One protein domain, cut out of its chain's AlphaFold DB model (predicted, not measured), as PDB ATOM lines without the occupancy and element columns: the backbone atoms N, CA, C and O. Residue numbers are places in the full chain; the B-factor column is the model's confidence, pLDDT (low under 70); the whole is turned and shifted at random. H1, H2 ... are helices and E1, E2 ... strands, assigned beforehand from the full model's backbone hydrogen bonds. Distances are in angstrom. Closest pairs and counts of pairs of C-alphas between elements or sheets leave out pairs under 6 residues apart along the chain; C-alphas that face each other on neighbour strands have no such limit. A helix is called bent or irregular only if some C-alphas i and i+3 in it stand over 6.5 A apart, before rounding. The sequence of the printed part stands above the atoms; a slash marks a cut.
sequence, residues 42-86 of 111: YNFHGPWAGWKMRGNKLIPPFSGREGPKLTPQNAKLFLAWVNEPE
ATOM      1  N   TYR A  42      79.868   0.626  43.609       81.62
ATOM      2  CA  TYR A  42      79.213   1.744  44.281       81.62
ATOM      3  C   TYR A  42      80.209   2.479  45.166       81.62
ATOM      4  O   TYR A  42      81.058   1.863  45.813       81.62
ATOM      5  N   ASN A  43      80.143   3.805  45.170       82.88
ATOM      6  CA  ASN A  43      80.819   4.632  46.161       82.88
ATOM      7  C   ASN A  43      79.724   5.177  47.076       82.88
ATOM      8  O   ASN A  43      78.765   5.771  46.588       82.88
ATOM      9  N   PHE A  44      79.835   4.926  48.376       81.81
ATOM     10  CA  PHE A  44      78.816   5.351  49.326       81.81
ATOM     11  C   PHE A  44      79.008   6.821  49.721       81.81
ATOM     12  O   PHE A  44      80.111   7.372  49.659       81.81
ATOM     13  N   HIS A  45      77.908   7.445  50.134       79.06
ATOM     14  CA  HIS A  45      77.835   8.816  50.636       79.06
ATOM     15  C   HIS A  45      77.199   8.823  52.040       79.06
ATOM     16  O   HIS A  45      76.800   7.774  52.548       79.06
ATOM     17  N   GLY A  46      77.104   9.995  52.676       79.69
ATOM     18  CA  GLY A  46      76.484  10.127  54.000       79.69
ATOM     19  C   GLY A  46      77.289   9.419  55.102       79.69
ATOM     20  O   GLY A  46      78.519   9.492  55.073       79.69
ATOM     21  N   PRO A  47      76.642   8.712  56.051       78.25
ATOM     22  CA  PRO A  47      77.331   7.996  57.136       78.25
ATOM     23  C   PRO A  47      78.351   6.951  56.657       78.25
ATOM     24  O   PRO A  47      79.285   6.616  57.380       78.25
ATOM     25  N   TRP A  48      78.195   6.467  55.422       80.50
ATOM     26  CA  TRP A  48      79.088   5.502  54.778       80.50
ATOM     27  C   TRP A  48      80.040   6.153  53.764       80.50
ATOM     28  O   TRP A  48      80.662   5.456  52.964       80.50
ATOM     29  N   ALA A  49      80.192   7.482  53.778       81.12
ATOM     30  CA  ALA A  49      81.096   8.188  52.873       81.12
ATOM     31  C   ALA A  49      82.519   7.598  52.900       81.12
ATOM     32  O   ALA A  49      83.099   7.340  53.953       81.12
ATOM     33  N   GLY A  50      83.079   7.368  51.710       78.94
ATOM     34  CA  GLY A  50      84.413   6.785  51.536       78.94
ATOM     35  C   GLY A  50      84.449   5.253  51.498       78.94
ATOM     36  O   GLY A  50      85.418   4.697  50.972       78.94
ATOM     37  N   TRP A  51      83.394   4.568  51.952       83.31
ATOM     38  CA  TRP A  51      83.224   3.135  51.714       83.31
ATOM     39  C   TRP A  51      82.872   2.870  50.248       83.31
ATOM     40  O   TRP A  51      82.256   3.693  49.561       83.31
ATOM     41  N   LYS A  52      83.257   1.694  49.755       85.00
ATOM     42  CA  LYS A  52      83.037   1.288  48.365       85.00
ATOM     43  C   LYS A  52      82.503  -0.133  48.303       85.00
ATOM     44  O   LYS A  52      82.998  -1.001  49.009       85.00
ATOM     45  N   MET A  53      81.553  -0.394  47.418       82.62
ATOM     46  CA  MET A  53      81.147  -1.751  47.059       82.62
ATOM     47  C   MET A  53      81.765  -2.113  45.709       82.62
ATOM     48  O   MET A  53      81.774  -1.281  44.800       82.62
ATOM     49  N   ARG A  54      82.370  -3.296  45.602       83.75
ATOM     50  CA  ARG A  54      82.908  -3.857  44.353       83.75
ATOM     51  C   ARG A  54      82.545  -5.339  44.312       83.75
ATOM     52  O   ARG A  54      83.049  -6.106  45.135       83.75
ATOM     53  N   GLY A  55      81.684  -5.751  43.385       79.62
ATOM     54  CA  GLY A  55      81.172  -7.122  43.345       79.62
ATOM     55  C   GLY A  55      80.402  -7.471  44.623       79.62
ATOM     56  O   GLY A  55      79.367  -6.888  44.909       79.62
ATOM     57  N   ASN A  56      80.923  -8.409  45.412       76.06
ATOM     58  CA  ASN A  56      80.377  -8.793  46.720       76.06
ATOM     59  C   ASN A  56      81.207  -8.267  47.905       76.06
ATOM     60  O   ASN A  56      81.007  -8.695  49.041       76.06
ATOM     61  N   LYS A  57      82.172  -7.374  47.654       77.00
ATOM     62  CA  LYS A  57      83.089  -6.866  48.677       77.00
ATOM     63  C   LYS A  57      82.705  -5.454  49.089       77.00
ATOM     64  O   LYS A  57      82.670  -4.545  48.258       77.00
ATOM     65  N   LEU A  58      82.496  -5.275  50.391       80.69
ATOM     66  CA  LEU A  58      82.429  -3.970  51.034       80.69
ATOM     67  C   LEU A  58      83.843  -3.566  51.473       80.69
ATOM     68  O   LEU A  58      84.480  -4.243  52.278       80.69
ATOM     69  N   ILE A  59      84.344  -2.484  50.891       81.81
ATOM     70  CA  ILE A  59      85.711  -1.992  51.030       81.81
ATOM     71  C   ILE A  59      85.680  -0.734  51.911       81.81
ATOM     72  O   ILE A  59      84.979   0.222  51.554       81.81
ATOM     73  N   PRO A  60      86.425  -0.704  53.030       79.56
ATOM     74  CA  PRO A  60      86.479   0.457  53.907       79.56
ATOM     75  C   PRO A  60      87.259   1.632  53.303       79.56
ATOM     76  O   PRO A  60      88.109   1.433  52.426       79.56
ATOM     77  N   PRO A  61      87.008   2.864  53.782       73.38
ATOM     78  CA  PRO A  61      87.865   4.001  53.490       73.38
ATOM     79  C   PRO A  61      89.253   3.739  54.083       73.38
ATOM     80  O   PRO A  61      89.360   3.279  55.211       73.38
ATOM     81  N   PHE A  62      90.306   4.050  53.325       68.50
ATOM     82  CA  PHE A  62      91.714   3.826  53.686       68.50
ATOM     83  C   PHE A  62      92.075   2.341  53.886       68.50
ATOM     84  O   PHE A  62      91.929   1.765  54.954       68.50
ATOM     85  N   SER A  63      92.629   1.706  52.851       58.47
ATOM     86  CA  SER A  63      93.042   0.292  52.864       58.47
ATOM     87  C   SER A  63      94.403   0.037  53.544       58.47
ATOM     88  O   SER A  63      95.147  -0.848  53.123       58.47
ATOM     89  N   GLY A  64      94.766   0.840  54.550       60.72
ATOM     90  CA  GLY A  64      95.995   0.688  55.341       60.72
ATOM     91  C   GLY A  64      95.784  -0.154  56.605       60.72
ATOM     92  O   GLY A  64      94.653  -0.485  56.951       60.72
ATOM     93  N   ARG A  65      96.865  -0.480  57.337       57.25
ATOM     94  CA  ARG A  65      96.789  -1.238  58.613       57.25
ATOM     95  C   ARG A  65      95.901  -0.568  59.674       57.25
ATOM     96  O   ARG A  65      95.381  -1.270  60.536       57.25
ATOM     97  N   GLU A  66      95.711   0.745  59.571       60.00
ATOM     98  CA  GLU A  66      94.908   1.575  60.481       60.00
ATOM     99  C   GLU A  66      93.504   1.901  59.942       60.00
ATOM    100  O   GLU A  66      92.746   2.631  60.574       60.00
ATOM    101  N   GLY A  67      93.133   1.363  58.776       61.34
ATOM    102  CA  GLY A  67      91.806   1.572  58.210       61.34
ATOM    103  C   GLY A  67      90.698   0.936  59.060       61.34
ATOM    104  O   GLY A  67      90.910  -0.138  59.639       61.34
ATOM    105  N   PRO A  68      89.493   1.538  59.119       65.75
ATOM    106  CA  PRO A  68      88.343   0.931  59.774       65.75
ATOM    107  C   PRO A  68      88.063  -0.451  59.177       65.75
ATOM    108  O   PRO A  68      87.833  -0.601  57.980       65.75
ATOM    109  N   LYS A  69      88.083  -1.491  60.012       71.19
ATOM    110  CA  LYS A  69      87.754  -2.853  59.576       71.19
ATOM    111  C   LYS A  69      86.243  -3.042  59.552       71.19
ATOM    112  O   LYS A  69      85.526  -2.516  60.404       71.19
ATOM    113  N   LEU A  70      85.761  -3.841  58.603       72.94
ATOM    114  CA  LEU A  70      84.377  -4.296  58.625       72.94
ATOM    115  C   LEU A  70      84.200  -5.256  59.808       72.94
ATOM    116  O   LEU A  70      84.668  -6.392  59.773       72.94
ATOM    117  N   THR A  71      83.563  -4.781  60.875       79.06
ATOM    118  CA  THR A  71      83.198  -5.602  62.034       79.06
ATOM    119  C   THR A  71      81.787  -6.167  61.851       79.06
ATOM    120  O   THR A  71      80.982  -5.563  61.136       79.06
ATOM    121  N   PRO A  72      81.425  -7.280  62.519       77.88
ATOM    122  CA  PRO A  72      80.057  -7.801  62.479       77.88
ATOM    123  C   PRO A  72      79.005  -6.762  62.894       77.88
ATOM    124  O   PRO A  72      77.919  -6.716  62.323       77.88
ATOM    125  N   GLN A  73      79.344  -5.896  63.854       78.38
ATOM    126  CA  GLN A  73      78.459  -4.827  64.313       78.38
ATOM    127  C   GLN A  73      78.240  -3.769  63.225       78.38
ATOM    128  O   GLN A  73      77.097  -3.443  62.912       78.38
ATOM    129  N   ASN A  74      79.311  -3.283  62.593       75.81
ATOM    130  CA  ASN A  74      79.184  -2.281  61.536       75.81
ATOM    131  C   ASN A  74      78.534  -2.873  60.277       75.81
ATOM    132  O   ASN A  74      77.794  -2.175  59.598       75.81
ATOM    133  N   ALA A  75      78.720  -4.167  59.999       79.75
ATOM    134  CA  ALA A  75      78.002  -4.858  58.929       79.75
ATOM    135  C   ALA A  75      76.482  -4.911  59.182       79.75
ATOM    136  O   ALA A  75      75.705  -4.701  58.253       79.75
ATOM    137  N   LYS A  76      76.036  -5.125  60.429       80.81
ATOM    138  CA  LYS A  76      74.607  -5.036  60.785       80.81
ATOM    139  C   LYS A  76      74.061  -3.621  60.601       80.81
ATOM    140  O   LYS A  76      72.981  -3.466  60.044       80.81
ATOM    141  N   LEU A  77      74.822  -2.604  61.017       80.25
ATOM    142  CA  LEU A  77      74.459  -1.198  60.803       80.25
ATOM    143  C   LEU A  77      74.387  -0.848  59.311       80.25
ATOM    144  O   LEU A  77      73.482  -0.132  58.897       80.25
ATOM    145  N   PHE A  78      75.295  -1.388  58.492       79.81
ATOM    146  CA  PHE A  78      75.257  -1.231  57.037       79.81
ATOM    147  C   PHE A  78      73.988  -1.837  56.441       79.81
ATOM    148  O   PHE A  78      73.310  -1.189  55.655       79.81
ATOM    149  N   LEU A  79      73.652  -3.070  56.826       82.00
ATOM    150  CA  LEU A  79      72.451  -3.746  56.336       82.00
ATOM    151  C   LEU A  79      71.175  -3.018  56.762       82.00
ATOM    152  O   LEU A  79      70.262  -2.897  55.956       82.00
ATOM    153  N   ALA A  80      71.119  -2.512  57.996       81.19
ATOM    154  CA  ALA A  80      70.008  -1.680  58.447       81.19
ATOM    155  C   ALA A  80      69.891  -0.414  57.586       81.19
ATOM    156  O   ALA A  80      68.825  -0.154  57.044       81.19
ATOM    157  N   TRP A  81      71.006   0.288  57.364       78.88
ATOM    158  CA  TRP A  81      71.065   1.493  56.535       78.88
ATOM    159  C   TRP A  81      70.642   1.252  55.074       78.88
ATOM    160  O   TRP A  81      69.894   2.043  54.512       78.88
ATOM    161  N   VAL A  82      71.066   0.145  54.454       76.31
ATOM    162  CA  VAL A  82      70.656  -0.214  53.079       76.31
ATOM    163  C   VAL A  82      69.170  -0.584  52.998       76.31
ATOM    164  O   VAL A  82      68.543  -0.357  51.966       76.31
ATOM    165  N   ASN A  83      68.612  -1.158  54.066       75.56
ATOM    166  CA  ASN A  83      67.219  -1.604  54.120       75.56
ATOM    167  C   ASN A  83      66.245  -0.524  54.624       75.56
ATOM    168  O   ASN A  83      65.040  -0.780  54.656       75.56
ATOM    169  N   GLU A  84      66.723   0.658  55.028       71.50
ATOM    170  CA  GLU A  84      65.850   1.754  55.449       71.50
ATOM    171  C   GLU A  84      64.994   2.248  54.262       71.50
ATOM    172  O   GLU A  84      65.539   2.672  53.237       71.50
ATOM    173  N   PRO A  85      63.650   2.231  54.382       55.16
ATOM    174  CA  PRO A  85      62.727   2.497  53.271       55.16
ATOM    175  C   PRO A  85      62.717   3.955  52.773       55.16
ATOM    176  O   PRO A  85      62.030   4.268  51.804       55.16
ATOM    177  N   GLU A  86      63.499   4.839  53.390       51.91
ATOM    178  CA  GLU A  86      63.566   6.277  53.094       51.91
ATOM    179  C   GLU A  86      64.831   6.681  52.321       51.91
ATOM    180  O   GLU A  86      64.956   7.828  51.885       51.91
TER     181      GLU A  86
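AT A GLANCE: This is residues 42 to 86 of the 111 residues of an uncharacterized protein of Dyella soli (UniProt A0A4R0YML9). A small hairpin of two short strands, E1 and E2, and one helix, H1, are joined by a long loop, residues 60 to 71, that swings out to one end of the longest axis, while H1 and the tail after it reach toward the other end. Before the hairpin, residues 42 to 51 fold back on themselves, and residues 42 to 43 pair with E1. The printed part has 45 residues, with two named strands and then one named helix along the chain; the sheet order is E1 - E2, antiparallel. The class is mixed, helices and strands, though under half of the residues are in named elements. The whole is compact, with a radius of gyration of the C-alphas of 10.7 A, yet elongated in outline, spanning 34 by 21 by 20 A.

HOW THE PARTS SIT: Residues 42 to 43 form a short antiparallel pairing with residues 52 to 53 of E1, residues 52 to 54. E1 and E2, residues 57 to 59, are a hairpin with a tight link, antiparallel at 152 degrees between their directions. The C-alphas of Met 53 and Leu 58 face each other at 4.7 A. N 59 and O 52 are 2.7 A apart and N 52 and O 59 are 2.9 A apart, both within hydrogen-bond range. H1, residues 72 to 83, is apart from E1. In H1 every O i to N i+4 pair is within hydrogen-bond range.

IN THESE COORDINATES: E1 begins at C-alpha 52, (83.037, 1.288, 48.365), and is 6.5 A long. E2 is 6.0 A long and ends at C-alpha 59, (85.711, -1.992, 51.030). H1, 16.5 A long, is not bent and ends at C-alpha 83, (67.219, -1.604, 54.120).

THE WHOLE: The two C-alphas farthest apart are those of Arg 65 and Pro 85, at 34.7 A. The printed part has no cut, and the link from E2 to H1, 12 residues, is long. The mean pLDDT of the printed part is 75.3, and residues 62 to 68 and 85 to 86 are under 70.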